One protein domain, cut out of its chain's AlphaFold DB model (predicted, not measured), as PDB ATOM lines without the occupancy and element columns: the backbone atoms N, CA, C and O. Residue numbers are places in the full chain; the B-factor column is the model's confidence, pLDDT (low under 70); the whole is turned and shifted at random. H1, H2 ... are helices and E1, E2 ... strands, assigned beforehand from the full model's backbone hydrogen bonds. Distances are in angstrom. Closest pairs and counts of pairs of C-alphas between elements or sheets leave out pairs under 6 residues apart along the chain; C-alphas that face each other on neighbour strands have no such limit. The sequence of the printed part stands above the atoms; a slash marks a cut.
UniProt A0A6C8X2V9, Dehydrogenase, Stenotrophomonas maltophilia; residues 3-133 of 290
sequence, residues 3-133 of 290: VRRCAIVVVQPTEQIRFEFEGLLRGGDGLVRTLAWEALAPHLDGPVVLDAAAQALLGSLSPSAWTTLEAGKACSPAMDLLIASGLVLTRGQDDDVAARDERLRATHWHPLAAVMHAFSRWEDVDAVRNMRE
ATOM      1  N   VAL A   3       9.976  12.062 -26.505       94.75
ATOM      2  CA  VAL A   3      10.608  12.906 -25.483       94.75
ATOM      3  C   VAL A   3       9.722  13.097 -24.253       94.75
ATOM      4  O   VAL A   3       8.502  12.945 -24.315       94.75
ATOM      5  N   ARG A   4      10.339  13.456 -23.129       96.19
ATOM      6  CA  ARG A   4       9.690  13.985 -21.916       96.19
ATOM      7  C   ARG A   4      10.580  15.096 -21.359       96.19
ATOM      8  O   ARG A   4      11.782  15.076 -21.608       96.19
ATOM      9  N   ARG A   5      10.052  16.035 -20.573       96.69
ATOM     10  CA  ARG A   5      10.937  16.961 -19.838       96.69
ATOM     11  C   ARG A   5      11.516  16.319 -18.574       96.69
ATOM     12  O   ARG A   5      10.987  15.315 -18.080       96.69
ATOM     13  N   CYS A   6      12.572  16.918 -18.032       97.06
ATOM     14  CA  CYS A   6      13.095  16.585 -16.711       97.06
ATOM     15  C   CYS A   6      12.004  16.681 -15.625       97.06
ATOM     16  O   CYS A   6      10.984  17.370 -15.779       97.06
ATOM     17  N   ALA A   7      12.195  15.952 -14.529       96.50
ATOM     18  CA  ALA A   7      11.197  15.792 -13.477       96.50
ATOM     19  C   ALA A   7      10.872  17.126 -12.796       96.50
ATOM     20  O   ALA A   7       9.710  17.540 -12.724       96.50
ATOM     21  N   ILE A   8      11.925  17.798 -12.331       97.31
ATOM     22  CA  ILE A   8      11.871  19.032 -11.558       97.31
ATOM     23  C   ILE A   8      12.642  20.100 -12.325       97.31
ATOM     24  O   ILE A   8      13.830  19.948 -12.595       97.31
ATOM     25  N   VAL A   9      11.955  21.193 -12.632       97.06
ATOM     26  CA  VAL A   9      12.552  22.437 -13.107       97.06
ATOM     27  C   VAL A   9      11.757  23.597 -12.520       97.06
ATOM     28  O   VAL A   9      10.526  23.567 -12.513       97.06
ATOM     29  N   VAL A  10      12.460  24.603 -12.014       96.50
ATOM     30  CA  VAL A  10      11.902  25.921 -11.692       96.50
ATOM     31  C   VAL A  10      12.430  26.887 -12.739       96.50
ATOM     32  O   VAL A  10      13.635  26.943 -12.958       96.50
ATOM     33  N   VAL A  11      11.540  27.623 -13.406       95.62
ATOM     34  CA  VAL A  11      11.926  28.646 -14.385       95.62
ATOM     35  C   VAL A  11      11.666  30.020 -13.778       95.62
ATOM     36  O   VAL A  11      10.537  30.307 -13.378       95.62
ATOM     37  N   GLN A  12      12.705  30.848 -13.700       94.38
ATOM     38  CA  GLN A  12      12.670  32.188 -13.110       94.38
ATOM     39  C   GLN A  12      13.094  33.251 -14.138       94.38
ATOM     40  O   GLN A  12      13.950  32.962 -14.977       94.38
ATOM     41  N   PRO A  13      12.524  34.467 -14.110       94.12
ATOM     42  CA  PRO A  13      13.058  35.591 -14.870       94.12
ATOM     43  C   PRO A  13      14.292  36.157 -14.153       94.12
ATOM     44  O   PRO A  13      14.269  36.324 -12.932       94.12
ATOM     45  N   THR A  14      15.352  36.486 -14.892       90.50
ATOM     46  CA  THR A  14      16.565  37.119 -14.348       90.50
ATOM     47  C   THR A  14      16.961  38.365 -15.138       90.50
ATOM     48  O   THR A  14      16.653  38.502 -16.323       90.50
ATOM     49  N   GLU A  15      17.636  39.301 -14.466       91.50
ATOM     50  CA  GLU A  15      18.314  40.440 -15.087       91.50
ATOM     51  C   GLU A  15      19.813  40.308 -14.812       91.50
ATOM     52  O   GLU A  15      20.250  40.338 -13.662       91.50
ATOM     53  N   GLN A  16      20.610  40.161 -15.870       85.00
ATOM     54  CA  GLN A  16      22.066  40.154 -15.781       85.00
ATOM     55  C   GLN A  16      22.598  41.534 -16.176       85.00
ATOM     56  O   GLN A  16      22.392  41.995 -17.302       85.00
ATOM     57  N   ILE A  17      23.285  42.198 -15.244       88.94
ATOM     58  CA  ILE A  17      23.894  43.515 -15.454       88.94
ATOM     59  C   ILE A  17      25.380  43.324 -15.758       88.94
ATOM     60  O   ILE A  17      26.131  42.824 -14.920       88.94
ATOM     61  N   ARG A  18      25.817  43.743 -16.949       89.69
ATOM     62  CA  ARG A  18      27.218  43.686 -17.392       89.69
ATOM     63  C   ARG A  18      27.718  45.074 -17.781       89.69
ATOM     64  O   ARG A  18      26.967  45.875 -18.335       89.69
ATOM     65  N   PHE A  19      28.990  45.355 -17.514       91.06
ATOM     66  CA  PHE A  19      29.600  46.636 -17.865       91.06
ATOM     67  C   PHE A  19      30.243  46.585 -19.259       91.06
ATOM     68  O   PHE A  19      31.105  45.744 -19.516       91.06
ATOM     69  N   GLU A  20      29.861  47.504 -20.146       92.31
ATOM     70  CA  GLU A  20      30.516  47.746 -21.433       92.31
ATOM     71  C   GLU A  20      31.193  49.116 -21.443       92.31
ATOM     72  O   GLU A  20      30.541  50.163 -21.473       92.31
ATOM     73  N   PHE A  21      32.526  49.113 -21.507       88.75
ATOM     74  CA  PHE A  21      33.324  50.338 -21.574       88.75
ATOM     75  C   PHE A  21      32.996  51.192 -22.814       88.75
ATOM     76  O   PHE A  21      32.995  52.417 -22.732       88.75
ATOM     77  N   GLU A  22      32.619  50.572 -23.940       91.25
ATOM     78  CA  GLU A  22      32.123  51.298 -25.119       91.25
ATOM     79  C   GLU A  22      30.839  52.095 -24.845       91.25
ATOM     80  O   GLU A  22      30.654  53.168 -25.416       91.25
ATOM     81  N   GLY A  23      29.958  51.599 -23.969       86.88
ATOM     82  CA  GLY A  23      28.746  52.307 -23.558       86.88
ATOM     83  C   GLY A  23      29.074  53.582 -22.780       86.88
ATOM     84  O   GLY A  23      28.493  54.632 -23.050       86.88
ATOM     85  N   LEU A  24      30.071  53.514 -21.890       91.12
ATOM     86  CA  LEU A  24      30.594  54.679 -21.173       91.12
ATOM     87  C   LEU A  24      31.274  55.676 -22.131       91.12
ATOM     88  O   LEU A  24      31.006  56.874 -22.064       91.12
ATOM     89  N   LEU A  25      32.096  55.200 -23.076       90.62
ATOM     90  CA  LEU A  25      32.745  56.051 -24.089       90.62
ATOM     91  C   LEU A  25      31.748  56.743 -25.039       90.62
ATOM     92  O   LEU A  25      32.064  57.795 -25.591       90.62
ATOM     93  N   ARG A  26      30.546  56.181 -25.217       92.00
ATOM     94  CA  ARG A  26      29.427  56.794 -25.959       92.00
ATOM     95  C   ARG A  26      28.562  57.732 -25.098       92.00
ATOM     96  O   ARG A  26      27.580  58.267 -25.605       92.00
ATOM     97  N   GLY A  27      28.920  57.955 -23.830       88.69
ATOM     98  CA  GLY A  27      28.230  58.869 -22.909       88.69
ATOM     99  C   GLY A  27      27.080  58.255 -22.099       88.69
ATOM    100  O   GLY A  27      26.292  59.002 -21.525       88.69
ATOM    101  N   GLY A  28      26.955  56.923 -22.060       90.00
ATOM    102  CA  GLY A  28      26.003  56.212 -21.198       90.00
ATOM    103  C   GLY A  28      26.556  55.885 -19.801       90.00
ATOM    104  O   GLY A  28      27.690  56.224 -19.473       90.00
ATOM    105  N   ASP A  29      25.772  55.161 -18.993       89.88
ATOM    106  CA  ASP A  29      26.206  54.612 -17.691       89.88
ATOM    107  C   ASP A  29      27.186  53.423 -17.832       89.88
ATOM    108  O   ASP A  29      27.818  53.008 -16.863       89.88
ATOM    109  N   GLY A  30      27.315  52.875 -19.047       89.62
ATOM    110  CA  GLY A  30      28.089  51.671 -19.341       89.62
ATOM    111  C   GLY A  30      27.418  50.370 -18.888       89.62
ATOM    112  O   GLY A  30      28.038  49.319 -19.007       89.62
ATOM    113  N   LEU A  31      26.179  50.397 -18.382       92.00
ATOM    114  CA  LEU A  31      25.489  49.221 -17.844       92.00
ATOM    115  C   LEU A  31      24.517  48.628 -18.869       92.00
ATOM    116  O   LEU A  31      23.394  49.103 -19.053       92.00
ATOM    117  N   VAL A  32      24.918  47.517 -19.486       89.88
ATOM    118  CA  VAL A  32      24.018  46.711 -20.313       89.88
ATOM    119  C   VAL A  32      23.252  45.744 -19.421       89.88
ATOM    120  O   VAL A  32      23.840  44.957 -18.680       89.88
ATOM    121  N   ARG A  33      21.925  45.807 -19.511       89.44
ATOM    122  CA  ARG A  33      20.982  44.944 -18.795       89.44
ATOM    123  C   ARG A  33      20.424  43.920 -19.778       89.44
ATOM    124  O   ARG A  33      19.820  44.303 -20.779       89.44
ATOM    125  N   THR A  34      20.639  42.638 -19.506       86.50
ATOM    126  CA  THR A  34      20.094  41.530 -20.296       86.50
ATOM    127  C   THR A  34      19.018  40.828 -19.479       86.50
ATOM    128  O   THR A  34      19.319  40.260 -18.431       86.50
ATOM    129  N   LEU A  35      17.773  40.850 -19.957       89.12
ATOM    130  CA  LEU A  35      16.689  40.051 -19.386       89.12
ATOM    131  C   LEU A  35      16.736  38.632 -19.963       89.12
ATOM    132  O   LEU A  35      16.876  38.463 -21.176       89.12
ATOM    133  N   ALA A  36      16.596  37.629 -19.102       86.44
ATOM    134  CA  ALA A  36      16.648  36.217 -19.458       86.44
ATOM    135  C   ALA A  36      15.599  35.399 -18.690       86.44
ATOM    136  O   ALA A  36      15.032  35.853 -17.694       86.44
ATOM    137  N   TRP A  37      15.365  34.168 -19.143       93.00
ATOM    138  CA  TRP A  37      14.778  33.116 -18.318       93.00
ATOM    139  C   TRP A  37      15.882  32.143 -17.915       93.00
ATOM    140  O   TRP A  37      16.665  31.726 -18.764       93.00
ATOM    141  N   GLU A  38      15.919  31.736 -16.652       94.88
ATOM    142  CA  GLU A  38      16.816  30.691 -16.160       94.88
ATOM    143  C   GLU A  38      16.007  29.497 -15.656       94.88
ATOM    144  O   GLU A  38      15.087  29.638 -14.849       94.88
ATOM    145  N   ALA A  39      16.360  28.307 -16.136       96.94
ATOM    146  CA  ALA A  39      15.834  27.032 -15.687       96.94
ATOM    147  C   ALA A  39      16.789  26.391 -14.670       96.94
ATOM    148  O   ALA A  39      17.906  25.991 -15.001       96.94
ATOM    149  N   LEU A  40      16.314  26.264 -13.433       97.19
ATOM    150  CA  LEU A  40      16.966  25.560 -12.334       97.19
ATOM    151  C   LEU A  40      16.431  24.126 -12.279       97.19
ATOM    152  O   LEU A  40      15.313  23.893 -11.810       97.19
ATOM    153  N   ALA A  41      17.215  23.163 -12.764       97.69
ATOM    154  CA  ALA A  41      16.862  21.744 -12.755       97.69
ATOM    155  C   ALA A  41      17.858  20.950 -11.875       97.69
ATOM    156  O   ALA A  41      19.043  20.932 -12.196       97.69
ATOM    157  N   PRO A  42      17.427  20.294 -10.774       95.50
ATOM    158  CA  PRO A  42      18.328  19.698  -9.769       95.50
ATOM    159  C   PRO A  42      19.223  18.537 -10.232       95.50
ATOM    160  O   PRO A  42      20.008  18.023  -9.435       95.50
ATOM    161  N   HIS A  43      19.062  18.070 -11.473       95.69
ATOM    162  CA  HIS A  43      19.889  17.032 -12.093       95.69
ATOM    163  C   HIS A  43      21.035  17.601 -12.948       95.69
ATOM    164  O   HIS A  43      21.876  16.828 -13.401       95.69
ATOM    165  N   LEU A  44      21.078  18.920 -13.156       95.69
ATOM    166  CA  LEU A  44      22.131  19.636 -13.882       95.69
ATOM    167  C   LEU A  44      23.099  20.326 -12.909       95.69
ATOM    168  O   LEU A  44      22.730  20.644 -11.780       95.69
ATOM    169  N   ASP A  45      24.322  20.593 -13.369       89.00
ATOM    170  CA  ASP A  45      25.379  21.241 -12.573       89.00
ATOM    171  C   ASP A  45      25.224  22.775 -12.454       89.00
ATOM    172  O   ASP A  45      25.982  23.424 -11.740       89.00
ATOM    173  N   GLY A  46      24.256  23.383 -13.151       91.94
ATOM    174  CA  GLY A  46      24.085  24.838 -13.185       91.94
ATOM    175  C   GLY A  46      22.760  25.308 -13.803       91.94
ATOM    176  O   GLY A  46      21.987  24.490 -14.311       91.94
ATOM    177  N   PRO A  47      22.469  26.623 -13.747       94.19
ATOM    178  CA  PRO A  47      21.300  27.218 -14.390       94.19
ATOM    179  C   PRO A  47      21.421  27.170 -15.919       94.19
ATOM    180  O   PRO A  47      22.481  27.450 -16.479       94.19
ATOM    181  N   VAL A  48      20.316  26.877 -16.605       95.81
ATOM    182  CA  VAL A  48      20.239  26.924 -18.074       95.81
ATOM    183  C   VAL A  48      19.484  28.174 -18.511       95.81
ATOM    184  O   VAL A  48      18.324  28.351 -18.145       95.81
ATOM    185  N   VAL A  49      20.112  29.020 -19.330       94.25
ATOM    186  CA  VAL A  49      19.448  30.184 -19.939       94.25
ATOM    187  C   VAL A  49      18.515  29.732 -21.068       94.25
ATOM    188  O   VAL A  49      18.911  28.953 -21.933       94.25
ATOM    189  N   LEU A  50      17.283  30.242 -21.070       93.69
ATOM    190  CA  LEU A  50      16.242  29.958 -22.059       93.69
ATOM    191  C   LEU A  50      15.771  31.232 -22.768       93.69
ATOM    192  O   LEU A  50      15.617  32.290 -22.151       93.69
ATOM    193  N   ASP A  51      15.446  31.098 -24.054       90.19
ATOM    194  CA  ASP A  51      14.604  32.064 -24.759       90.19
ATOM    195  C   ASP A  51      13.102  31.796 -24.507       90.19
ATOM    196  O   ASP A  51      12.704  30.805 -23.886       90.19
ATOM    197  N   ALA A  52      12.241  32.694 -24.994       89.38
ATOM    198  CA  ALA A  52      10.793  32.585 -24.814       89.38
ATOM    199  C   ALA A  52      10.155  31.383 -25.545       89.38
ATOM    200  O   ALA A  52       9.118  30.884 -25.106       89.38
ATOM    201  N   ALA A  53      10.751  30.896 -26.638       91.25
ATOM    202  CA  ALA A  53      10.251  29.735 -27.369       91.25
ATOM    203  C   ALA A  53      10.596  28.433 -26.631       91.25
ATOM    204  O   ALA A  53       9.729  27.575 -26.473       91.25
ATOM    205  N   ALA A  54      11.821  28.312 -26.114       93.19
ATOM    206  CA  ALA A  54      12.248  27.199 -25.274       93.19
ATOM    207  C   ALA A  54      11.488  27.169 -23.936       93.19
ATOM    208  O   ALA A  54      11.032  26.106 -23.518       93.19
ATOM    209  N   GLN A  55      11.255  28.325 -23.303       94.25
ATOM    210  CA  GLN A  55      10.438  28.427 -22.087       94.25
ATOM    211  C   GLN A  55       8.999  27.922 -22.318       94.25
ATOM    212  O   GLN A  55       8.515  27.075 -21.560       94.25
ATOM    213  N   ALA A  56       8.340  28.370 -23.391       93.00
ATOM    214  CA  ALA A  56       6.972  27.964 -23.712       93.00
ATOM    215  C   ALA A  56       6.883  26.482 -24.128       93.00
ATOM    216  O   ALA A  56       5.965  25.764 -23.720       93.00
ATOM    217  N   LEU A  57       7.859  26.002 -24.905       92.81
ATOM    218  CA  LEU A  57       7.955  24.613 -25.347       92.81
ATOM    219  C   LEU A  57       8.167  23.658 -24.166       92.81
ATOM    220  O   LEU A  57       7.448  22.663 -24.062       92.81
ATOM    221  N   LEU A  58       9.073  23.990 -23.240       94.44
ATOM    222  CA  LEU A  58       9.324  23.222 -22.017       94.44
ATOM    223  C   LEU A  58       8.057  23.103 -21.157       94.44
ATOM    224  O   LEU A  58       7.737  22.012 -20.683       94.44
ATOM    225  N   GLY A  59       7.295  24.193 -21.018       92.12
ATOM    226  CA  GLY A  59       6.008  24.204 -20.312       92.12
ATOM    227  C   GLY A  59       4.934  23.300 -20.932       92.12
ATOM    228  O   GLY A  59       4.050  22.830 -20.217       92.12
ATOM    229  N   SER A  60       5.022  23.009 -22.235       92.69
ATOM    230  CA  SER A  60       4.078  22.130 -22.945       92.69
ATOM    231  C   SER A  60       4.361  20.628 -22.784       92.69
ATOM    232  O   SER A  60       3.518  19.802 -23.140       92.69
ATOM    233  N   LEU A  61       5.532  20.251 -22.255       94.31
ATOM    234  CA  LEU A  61       5.971  18.858 -22.164       94.31
ATOM    235  C   LEU A  61       5.648  18.239 -20.798       94.31
ATOM    236  O   LEU A  61       5.847  18.837 -19.737       94.31
ATOM    237  N   SER A  62       5.193  16.984 -20.819       94.81
ATOM    238  CA  SER A  62       4.977  16.215 -19.593       94.81
ATOM    239  C   SER A  62       6.319  15.822 -18.961       94.81
ATOM    240  O   SER A  62       7.234  15.415 -19.685       94.81
ATOM    241  N   PRO A  63       6.458  15.873 -17.621       94.69
ATOM    242  CA  PRO A  63       7.582  15.237 -16.944       94.69
ATOM    243  C   PRO A  63       7.479  13.711 -16.983       94.69
ATOM    244  O   PRO A  63       8.503  13.040 -16.946       94.69
ATOM    245  N   SER A  64       6.267  13.149 -17.023       93.00
ATOM    246  CA  SER A  64       6.027  11.719 -16.777       93.00
ATOM    247  C   SER A  64       5.666  10.943 -18.042       93.00
ATOM    248  O   SER A  64       6.104   9.809 -18.211       93.00
ATOM    249  N   ALA A  65       4.867  11.540 -18.931       95.38
ATOM    250  CA  ALA A  65       4.427  10.899 -20.163       95.38
ATOM    251  C   ALA A  65       5.405  11.174 -21.314       95.38
ATOM    252  O   ALA A  65       5.637  12.322 -21.693       95.38
ATOM    253  N   TRP A  66       5.930  10.106 -21.910       95.31
ATOM    254  CA  TRP A  66       6.654  10.186 -23.176       95.31
ATOM    255  C   TRP A  66       5.708  10.632 -24.294       95.31
ATOM    256  O   TRP A  66       4.659  10.024 -24.493       95.31
ATOM    257  N   THR A  67       6.096  11.668 -25.032       91.38
ATOM    258  CA  THR A  67       5.329  12.243 -26.140       91.38
ATOM    259  C   THR A  67       6.116  12.097 -27.436       91.38
ATOM    260  O   THR A  67       7.263  12.539 -27.523       91.38
ATOM    261  N   THR A  68       5.506  11.486 -28.450       90.44
ATOM    262  CA  THR A  68       6.085  11.399 -29.795       90.44
ATOM    263  C   THR A  68       6.016  12.762 -30.476       90.44
ATOM    264  O   THR A  68       4.937  13.323 -30.653       90.44
ATOM    265  N   LEU A  69       7.169  13.300 -30.868       83.62
ATOM    266  CA  LEU A  69       7.263  14.556 -31.605       83.62
ATOM    267  C   LEU A  69       6.872  14.373 -33.074       83.62
ATOM    268  O   LEU A  69       7.428  13.525 -33.777       83.62
ATOM    269  N   GLU A  70       5.976  15.240 -33.545       78.88
ATOM    270  CA  GLU A  70       5.755  15.484 -34.971       78.88
ATOM    271  C   GLU A  70       6.999  16.126 -35.603       78.88
ATOM    272  O   GLU A  70       7.684  16.938 -34.972       78.88
ATOM    273  N   ALA A  71       7.270  15.802 -36.872       67.94
ATOM    274  CA  ALA A  71       8.511  16.175 -37.557       67.94
ATOM    275  C   ALA A  71       8.825  17.685 -37.508       67.94
ATOM    276  O   ALA A  71       9.967  18.064 -37.270       67.94
ATOM    277  N   GLY A  72       7.813  18.550 -37.645       65.69
ATOM    278  CA  GLY A  72       7.993  20.007 -37.590       65.69
ATOM    279  C   GLY A  72       8.371  20.566 -36.210       65.69
ATOM    280  O   GLY A  72       8.948  21.644 -36.138       65.69
ATOM    281  N   LYS A  73       8.084  19.846 -35.115       64.62
ATOM    282  CA  LYS A  73       8.514  20.226 -33.752       64.62
ATOM    283  C   LYS A  73       9.864  19.612 -33.379       64.62
ATOM    284  O   LYS A  73      10.606  20.215 -32.607       64.62
ATOM    285  N   ALA A  74      10.176  18.442 -33.938       66.19
ATOM    286  CA  ALA A  74      11.419  17.711 -33.694       66.19
ATOM    287  C   ALA A  74      12.681  18.417 -34.222       66.19
ATOM    288  O   ALA A  74      13.759  18.136 -33.722       66.19
ATOM    289  N   CYS A  75      12.549  19.321 -35.197       70.69
ATOM    290  CA  CYS A  75      13.662  20.060 -35.808       70.69
ATOM    291  C   CYS A  75      13.549  21.574 -35.551       70.69
ATOM    292  O   CYS A  75      13.658  22.378 -36.478       70.69
ATOM    293  N   SER A  76      13.235  21.965 -34.311       87.00
ATOM    294  CA  SER A  76      13.131  23.373 -33.911       87.00
ATOM    295  C   SER A  76      14.297  23.761 -32.989       87.00
ATOM    296  O   SER A  76      14.546  23.025 -32.036       87.00
ATOM    297  N   PRO A  77      14.952  24.930 -33.172       90.50
ATOM    298  CA  PRO A  77      16.100  25.329 -32.344       90.50
ATOM    299  C   PRO A  77      15.810  25.359 -30.837       90.50
ATOM    300  O   PRO A  77      16.689  25.094 -30.024       90.50
ATOM    301  N   ALA A  78      14.557  25.631 -30.458       92.19
ATOM    302  CA  ALA A  78      14.092  25.554 -29.078       92.19
ATOM    303  C   ALA A  78      14.072  24.112 -28.531       92.19
ATOM    304  O   ALA A  78      14.388  23.903 -27.365       92.19
ATOM    305  N   MET A  79      13.724  23.110 -29.348       92.81
ATOM    306  CA  MET A  79      13.827  21.695 -28.966       92.81
ATOM    307  C   MET A  79      15.295  21.259 -28.895       92.81
ATOM    308  O   MET A  79      15.680  20.605 -27.929       92.81
ATOM    309  N   ASP A  80      16.113  21.668 -29.868       92.31
ATOM    310  CA  ASP A  80      17.546  21.355 -29.905       92.31
ATOM    311  C   ASP A  80      18.264  21.897 -28.656       92.31
ATOM    312  O   ASP A  80      18.998  21.157 -28.000       92.31
ATOM    313  N   LEU A  81      17.978  23.146 -28.261       94.12
ATOM    314  CA  LEU A  81      18.470  23.757 -27.021       94.12
ATOM    315  C   LEU A  81      18.043  22.960 -25.780       94.12
ATOM    316  O   LEU A  81      18.888  22.633 -24.952       94.12
ATOM    317  N   LEU A  82      16.754  22.629 -25.652       95.81
ATOM    318  CA  LEU A  82      16.228  21.923 -24.480       95.81
ATOM    319  C   LEU A  82      16.772  20.493 -24.338       95.81
ATOM    320  O   LEU A  82      16.930  20.017 -23.212       95.81
ATOM    321  N   ILE A  83      17.047  19.808 -25.454       94.94
ATOM    322  CA  ILE A  83      17.673  18.480 -25.457       94.94
ATOM    323  C   ILE A  83      19.164  18.600 -25.123       94.94
ATOM    324  O   ILE A  83      19.639  17.917 -24.218       94.94
ATOM    325  N   ALA A  84      19.894  19.501 -25.788       94.44
ATOM    326  CA  ALA A  84      21.324  19.708 -25.551       94.44
ATOM    327  C   ALA A  84      21.633  20.185 -24.120       94.44
ATOM    328  O   ALA A  84      22.687  19.862 -23.578       94.44
ATOM    329  N   SER A  85      20.708  20.913 -23.488       95.88
ATOM    330  CA  SER A  85      20.815  21.353 -22.096       95.88
ATOM    331  C   SER A  85      20.267  20.346 -21.072       95.88
ATOM    332  O   SER A  85      20.196  20.671 -19.890       95.88
ATOM    333  N   GLY A  86      19.791  19.168 -21.493       96.62
ATOM    334  CA  GLY A  86      19.275  18.140 -20.583       96.62
ATOM    335  C   GLY A  86      17.934  18.448 -19.903       96.62
ATOM    336  O   GLY A  86      17.533  17.724 -18.989       96.62
ATOM    337  N   LEU A  87      17.232  19.509 -20.310       97.75
ATOM    338  CA  LEU A  87      15.902  19.858 -19.787       97.75
ATOM    339  C   LEU A  87      14.793  19.019 -20.437       97.75
ATOM    340  O   LEU A  87      13.731  18.816 -19.845       97.75
ATOM    341  N   VAL A  88      15.052  18.503 -21.637       97.19
ATOM    342  CA  VAL A  88      14.235  17.514 -22.337       97.19
ATOM    343  C   VAL A  88      15.080  16.277 -22.600       97.19
ATOM    344  O   VAL A  88      16.196  16.362 -23.099       97.19
ATOM    345  N   LEU A  89      14.533  15.118 -22.247       96.75
ATOM    346  CA  LEU A  89      15.170  13.818 -22.403       96.75
ATOM    347  C   LEU A  89      14.480  13.008 -23.488       96.75
ATOM    348  O   LEU A  89      13.273  13.132 -23.717       96.75
ATOM    349  N   THR A  90      15.252  12.134 -24.120       95.25
ATOM    350  CA  THR A  90      14.845  11.350 -25.285       95.25
ATOM    351  C   THR A  90      14.740   9.864 -24.921       95.25
ATOM    352  O   THR A  90      15.445   9.362 -24.043       95.25
ATOM    353  N   ARG A  91      13.794   9.136 -25.524       94.06
ATOM    354  CA  ARG A  91      13.556   7.729 -25.172       94.06
ATOM    355  C   ARG A  91      14.726   6.857 -25.636       94.06
ATOM    356  O   ARG A  91      14.938   6.710 -26.835       94.06
ATOM    357  N   GLY A  92      15.408   6.222 -24.683       90.75
ATOM    358  CA  GLY A  92      16.606   5.412 -24.938       90.75
ATOM    359  C   GLY A  92      17.923   6.190 -24.830       90.75
ATOM    360  O   GLY A  92      18.957   5.658 -25.209       90.75
ATOM    361  N   GLN A  93      17.886   7.425 -24.321       91.62
ATOM    362  CA  GLN A  93      19.073   8.179 -23.924       91.62
ATOM    363  C   GLN A  93      19.782   7.487 -22.752       91.62
ATOM    364  O   GLN A  93      19.151   7.212 -21.730       91.62
ATOM    365  N   ASP A  94      21.077   7.222 -22.916       92.44
ATOM    366  CA  ASP A  94      21.937   6.542 -21.942       92.44
ATOM    367  C   ASP A  94      23.188   7.400 -21.693       92.44
ATOM    368  O   ASP A  94      24.248   7.210 -22.287       92.44
ATOM    369  N   ASP A  95      23.009   8.438 -20.876       94.12
ATOM    370  CA  ASP A  95      24.052   9.361 -20.428       94.12
ATOM    371  C   ASP A  95      23.829   9.749 -18.954       94.12
ATOM    372  O   ASP A  95      22.776   9.471 -18.367       94.12
ATOM    373  N   ASP A  96      24.821  10.389 -18.324       94.00
ATOM    374  CA  ASP A  96      24.706  10.751 -16.906       94.00
ATOM    375  C   ASP A  96      23.628  11.820 -16.650       94.00
ATOM    376  O   ASP A  96      23.086  11.876 -15.553       94.00
ATOM    377  N   VAL A  97      23.223  12.623 -17.640       95.44
ATOM    378  CA  VAL A  97      22.152  13.621 -17.465       95.44
ATOM    379  C   VAL A  97      20.793  12.930 -17.337       95.44
ATOM    380  O   VAL A  97      20.050  13.189 -16.385       95.44
ATOM    381  N   ALA A  98      20.489  11.988 -18.231       95.38
ATOM    382  CA  ALA A  98      19.309  11.137 -18.137       95.38
ATOM    383  C   ALA A  98      19.339  10.272 -16.865       95.38
ATOM    384  O   ALA A  98      18.330  10.156 -16.163       95.38
ATOM    385  N   ALA A  99      20.509   9.730 -16.509       94.25
ATOM    386  CA  ALA A  99      20.674   8.947 -15.292       94.25
ATOM    387  C   ALA A  99      20.510   9.795 -14.014       94.25
ATOM    388  O   ALA A  99      19.949   9.302 -13.038       94.25
ATOM    389  N   ARG A 100      20.938  11.066 -13.990       94.12
ATOM    390  CA  ARG A 100      20.702  11.998 -12.870       94.12
ATOM    391  C   ARG A 100      19.231  12.367 -12.729       94.12
ATOM    392  O   ARG A 100      18.748  12.405 -11.602       94.12
ATOM    393  N   ASP A 101      18.511  12.604 -13.826       96.12
ATOM    394  CA  ASP A 101      17.065  12.867 -13.791       96.12
ATOM    395  C   ASP A 101      16.282  11.650 -13.271       96.12
ATOM    396  O   ASP A 101      15.392  11.801 -12.434       96.12
ATOM    397  N   GLU A 102      16.634  10.429 -13.685       93.50
ATOM    398  CA  GLU A 102      15.973   9.219 -13.175       93.50
ATOM    399  C   GLU A 102      16.359   8.914 -11.712       93.50
ATOM    400  O   GLU A 102      15.486   8.571 -10.912       93.50
ATOM    401  N   ARG A 103      17.617   9.168 -11.304       88.75
ATOM    402  CA  ARG A 103      17.999   9.195  -9.876       88.75
ATOM    403  C   ARG A 103      17.142  10.209  -9.109       88.75
ATOM    404  O   ARG A 103      16.559   9.862  -8.089       88.75
ATOM    405  N   LEU A 104      16.994  11.434  -9.615       89.62
ATOM    406  CA  LEU A 104      16.203  12.490  -8.976       89.62
ATOM    407  C   LEU A 104      14.730  12.079  -8.794       89.62
ATOM    408  O   LEU A 104      14.183  12.278  -7.707       89.62
ATOM    409  N   ARG A 105      14.113  11.449  -9.805       91.62
ATOM    410  CA  ARG A 105      12.738  10.908  -9.744       91.62
ATOM    411  C   ARG A 105      12.566   9.883  -8.630       91.62
ATOM    412  O   ARG A 105      11.627  10.007  -7.846       91.62
ATOM    413  N   ALA A 106      13.480   8.917  -8.540       86.12
ATOM    414  CA  ALA A 106      13.433   7.846  -7.545       86.12
ATOM    415  C   ALA A 106      13.546   8.353  -6.092       86.12
ATOM    416  O   ALA A 106      13.065   7.696  -5.174       86.12
ATOM    417  N   THR A 107      14.140   9.533  -5.877       80.00
ATOM    418  CA  THR A 107      14.296  10.139  -4.540       80.00
ATOM    419  C   THR A 107      13.073  10.937  -4.049       80.00
ATOM    420  O   THR A 107      13.087  11.485  -2.948       80.00
ATOM    421  N   HIS A 108      12.013  11.060  -4.862       81.12
ATOM    422  CA  HIS A 108      10.720  11.663  -4.490       81.12
ATOM    423  C   HIS A 108      10.785  13.016  -3.733       81.12
ATOM    424  O   HIS A 108       9.941  13.301  -2.880       81.12
ATOM    425  N   TRP A 109      11.770  13.873  -4.038       84.50
ATOM    426  CA  TRP A 109      11.880  15.208  -3.434       84.50
ATOM    427  C   TRP A 109      10.603  16.047  -3.610       84.50
ATOM    428  O   TRP A 109       9.993  16.065  -4.681       84.50
ATOM    429  N   HIS A 110      10.318  16.907  -2.629       90.69
ATOM    430  CA  HIS A 110       9.520  18.104  -2.890       90.69
ATOM    431  C   HIS A 110      10.290  19.051  -3.846       90.69
ATOM    432  O   HIS A 110      11.435  19.391  -3.531       90.69
ATOM    433  N   PRO A 111       9.710  19.520  -4.972       92.06
ATOM    434  CA  PRO A 111      10.441  20.235  -6.025       92.06
ATOM    435  C   PRO A 111      11.308  21.411  -5.555       92.06
ATOM    436  O   PRO A 111      12.484  21.486  -5.906       92.06
ATOM    437  N   LEU A 112      10.766  22.294  -4.710       93.50
ATOM    438  CA  LEU A 112      11.512  23.453  -4.201       93.50
ATOM    439  C   LEU A 112      12.661  23.054  -3.262       93.50
ATOM    440  O   LEU A 112      13.680  23.735  -3.228       93.50
ATOM    441  N   ALA A 113      12.533  21.934  -2.544       90.75
ATOM    442  CA  ALA A 113      13.597  21.423  -1.682       90.75
ATOM    443  C   ALA A 113      14.725  20.774  -2.499       90.75
ATOM    444  O   ALA A 113      15.889  20.928  -2.143       90.75
ATOM    445  N   ALA A 114      14.403  20.125  -3.627       91.62
ATOM    446  CA  ALA A 114      15.408  19.636  -4.571       91.62
ATOM    447  C   ALA A 114      16.220  20.780  -5.188       91.62
ATOM    448  O   ALA A 114      17.440  20.681  -5.263       91.62
ATOM    449  N   VAL A 115      15.553  21.863  -5.609       94.50
ATOM    450  CA  VAL A 115      16.220  23.054  -6.164       94.50
ATOM    451  C   VAL A 115      17.059  23.748  -5.094       94.50
ATOM    452  O   VAL A 115      18.237  23.994  -5.332       94.50
ATOM    453  N   MET A 116      16.512  23.980  -3.894       92.38
ATOM    454  CA  MET A 116      17.282  24.552  -2.787       92.38
ATOM    455  C   MET A 116      18.521  23.705  -2.475       92.38
ATOM    456  O   MET A 116      19.623  24.232  -2.482       92.38
ATOM    457  N   HIS A 117      18.377  22.391  -2.289       89.69
ATOM    458  CA  HIS A 117      19.520  21.508  -2.048       89.69
ATOM    459  C   HIS A 117      20.523  21.523  -3.209       89.69
ATOM    460  O   HIS A 117      21.718  21.631  -2.965       89.69
ATOM    461  N   ALA A 118      20.074  21.434  -4.463       90.31
ATOM    462  CA  ALA A 118      20.988  21.373  -5.599       90.31
ATOM    463  C   ALA A 118      21.846  22.637  -5.742       90.31
ATOM    464  O   ALA A 118      23.049  22.507  -5.959       90.31
ATOM    465  N   PHE A 119      21.238  23.817  -5.563       89.19
ATOM    466  CA  PHE A 119      21.859  25.125  -5.799       89.19
ATOM    467  C   PHE A 119      22.336  25.851  -4.522       89.19
ATOM    468  O   PHE A 119      22.976  26.893  -4.626       89.19
ATOM    469  N   SER A 120      22.056  25.323  -3.322       84.25
ATOM    470  CA  SER A 120      22.590  25.818  -2.038       84.25
ATOM    471  C   SER A 120      23.454  24.791  -1.291       84.25
ATOM    472  O   SER A 120      23.808  25.013  -0.130       84.25
ATOM    473  N   ARG A 121      23.776  23.658  -1.924       70.44
ATOM    474  CA  ARG A 121      24.839  22.754  -1.473       70.44
ATOM    475  C   ARG A 121      26.168  23.505  -1.442       70.44
ATOM    476  O   ARG A 121      26.505  24.215  -2.384       70.44
ATOM    477  N   TRP A 122      26.951  23.265  -0.400       50.66
ATOM    478  CA  TRP A 122      28.393  23.163  -0.601       50.66
ATOM    479  C   TRP A 122      28.668  21.787  -1.214       50.66
ATOM    480  O   TRP A 122      27.912  20.841  -0.975       50.66
ATOM    481  N   GLU A 123      29.702  21.685  -2.037       47.22
ATOM    482  CA  GLU A 123      30.165  20.389  -2.528       47.22
ATOM    483  C   GLU A 123      30.909  19.646  -1.397       47.22
ATOM    484  O   GLU A 123      31.450  20.280  -0.491       47.22
ATOM    485  N   ASP A 124      30.873  18.309  -1.445       42.38
ATOM    486  CA  ASP A 124      31.246  17.344  -0.390       42.38
ATOM    487  C   ASP A 124      30.374  17.322   0.905       42.38
ATOM    488  O   ASP A 124      30.387  18.247   1.712       42.38
ATOM    489  N   VAL A 125      29.710  16.166   1.164       45.25
ATOM    490  CA  VAL A 125      28.824  15.834   2.331       45.25
ATOM    491  C   VAL A 125      27.457  16.578   2.293       45.25
ATOM    492  O   VAL A 125      27.364  17.667   1.751       45.25
ATOM    493  N   ASP A 126      26.279  16.101   2.738       48.91
ATOM    494  CA  ASP A 126      25.742  14.968   3.539       48.91
ATOM    495  C   ASP A 126      24.713  14.139   2.702       48.91
ATOM    496  O   ASP A 126      24.158  14.670   1.741       48.91
ATOM    497  N   ALA A 127      24.399  12.841   2.880       47.62
ATOM    498  CA  ALA A 127      24.560  11.793   3.918       47.62
ATOM    499  C   ALA A 127      23.262  11.304   4.647       47.62
ATOM    500  O   ALA A 127      22.774  10.229   4.281       47.62
ATOM    501  N   VAL A 128      22.648  12.022   5.602       41.12
ATOM    502  CA  VAL A 128      21.388  11.654   6.311       41.12
ATOM    503  C   VAL A 128      20.243  11.302   5.353       41.12
ATOM    504  O   VAL A 128      19.398  10.461   5.669       41.12
ATOM    505  N   ARG A 129      20.207  11.905   4.161       42.50
ATOM    506  CA  ARG A 129      19.188  11.606   3.141       42.50
ATOM    507  C   ARG A 129      19.349  10.194   2.564       42.50
ATOM    508  O   ARG A 129      18.387   9.424   2.576       42.50
ATOM    509  N   ASN A 130      20.570   9.817   2.169       51.34
ATOM    510  CA  ASN A 130      20.885   8.455   1.716       51.34
ATOM    511  C   ASN A 130      20.460   7.430   2.778       51.34
ATOM    512  O   ASN A 130      19.873   6.404   2.441       51.34
ATOM    513  N   MET A 131      20.677   7.756   4.062       41.28
ATOM    514  CA  MET A 131      20.320   6.909   5.205       41.28
ATOM    515  C   MET A 131      18.819   6.577   5.334       41.28
ATOM    516  O   MET A 131      18.475   5.720   6.143       41.28
ATOM    517  N   ARG A 132      17.922   7.166   4.530       47.44
ATOM    518  CA  ARG A 132      16.505   6.758   4.476       47.44
ATOM    519  C   ARG A 132      16.181   5.876   3.275       47.44
ATOM    520  O   ARG A 132      15.550   4.832   3.429       47.44
ATOM    521  N   GLU A 133      16.632   6.269   2.087       52.94
ATOM    522  CA  GLU A 133      16.094   5.760   0.818       52.94
ATOM    523  C   GLU A 133      16.501   4.315   0.509       52.94
ATOM    524  O   GLU A 133      15.650   3.514   0.126       52.94
TER     525      GLU A 133
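What this domain is: This is residues 3 to 133 of the 290 residues of the protein "Dehydrogenase" of Stenotrophomonas maltophilia (UniProt A0A6C8X2V9). A long two-stranded arm, E2 and E3 with H1 at its tip, reaches out from a loose head of short helices and strands. At the arm's base E4 adds a third strand; H2 packs there and on H4, H4 packs on the small strand pair E1 and E5, H5 and H6 lie on the side away from the arm's tip, and residues 120 to 128, of which 120 belongs to H6, stand free on the way to H7. The printed part has 131 residues, with seven named helices and five named strands in the order E1 E2 H1 E3 E4 H2 H3 H4 E5 H5 H6 H7, and its class is mixed. The sheets E2-E3-E4 and E1-E5 are antiparallel. The whole is loose, with a radius of gyration of the C-alphas of 18.0 A, and flat, spanning 59 by 44 by 22 A.

How they stand to each other: E1, residues 3 to 5, and E5, residues 88 to 90, are antiparallel neighbours, with N 4 and O 89 3.0 A apart, within hydrogen-bond range. E2, residues 10 to 19, is antiparallel to E3, residues 31 to 40, with N 14 and O 36 at 2.9 A. E3 bends by 56 degrees at residue 37 and forms a hairpin with E4, residues 48 to 50, with N 39 and O 48 at 2.8 A. H1, residues 21 to 25, is only just not on this strongly twisted sheet, with 4 pairs of C-alphas within 10 A. H2, residues 52 to 59, is on the sheet at a height of 9.4 A. H2 touches H4, residues 77 to 84, at a steep tilt of 56 degrees, the same way; their closest C-alphas, of Ala 54 and Ala 78, are 4.5 A apart. The closest C-alphas of H4 and E5, of Leu 82 and Val 88, are 5.3 A apart. H3, residues 71 to 74, is close to H4 but not clearly touching, with the C-alphas of Lys 73 and Met 79 closest at 7.3 A. H5, residues 96 to 106, comes closest to E5 at the C-alphas of Ala 98 and Leu 89, 6.5 A apart. H6, residues 111 to 120, only grazes the three-stranded sheet, its Val 115 and Leu 40 of E3 having the closest C-alphas, 6.7 A apart. H7, residues 130 to 133, is apart from H6. In H1, H2, H4, H5 and H6 every O i to N i+4 pair is within hydrogen-bond range; H3 and H7 are too short for one.

Where its parts are: E1 begins at C-alpha 3 (10.608, 12.906, -25.483). E2 is 27.9 A long, ending at C-alpha 19 (29.600, 46.636, -17.865), and E3 is 25.7 A. H5 measures 14.9 A and H6 14.0 A. H7 ends at C-alpha 133 (16.094, 5.760, 0.818).

The domain as a whole: The C-alphas farthest apart, of Gly 27 and Arg 132, are 60.0 A apart. The printed part has no cut, and the link from H2 to H3, 11 residues, is long. Mean pLDDT of the printed part is 86.9; residues 71 to 74 and 122 to 133 are under 70.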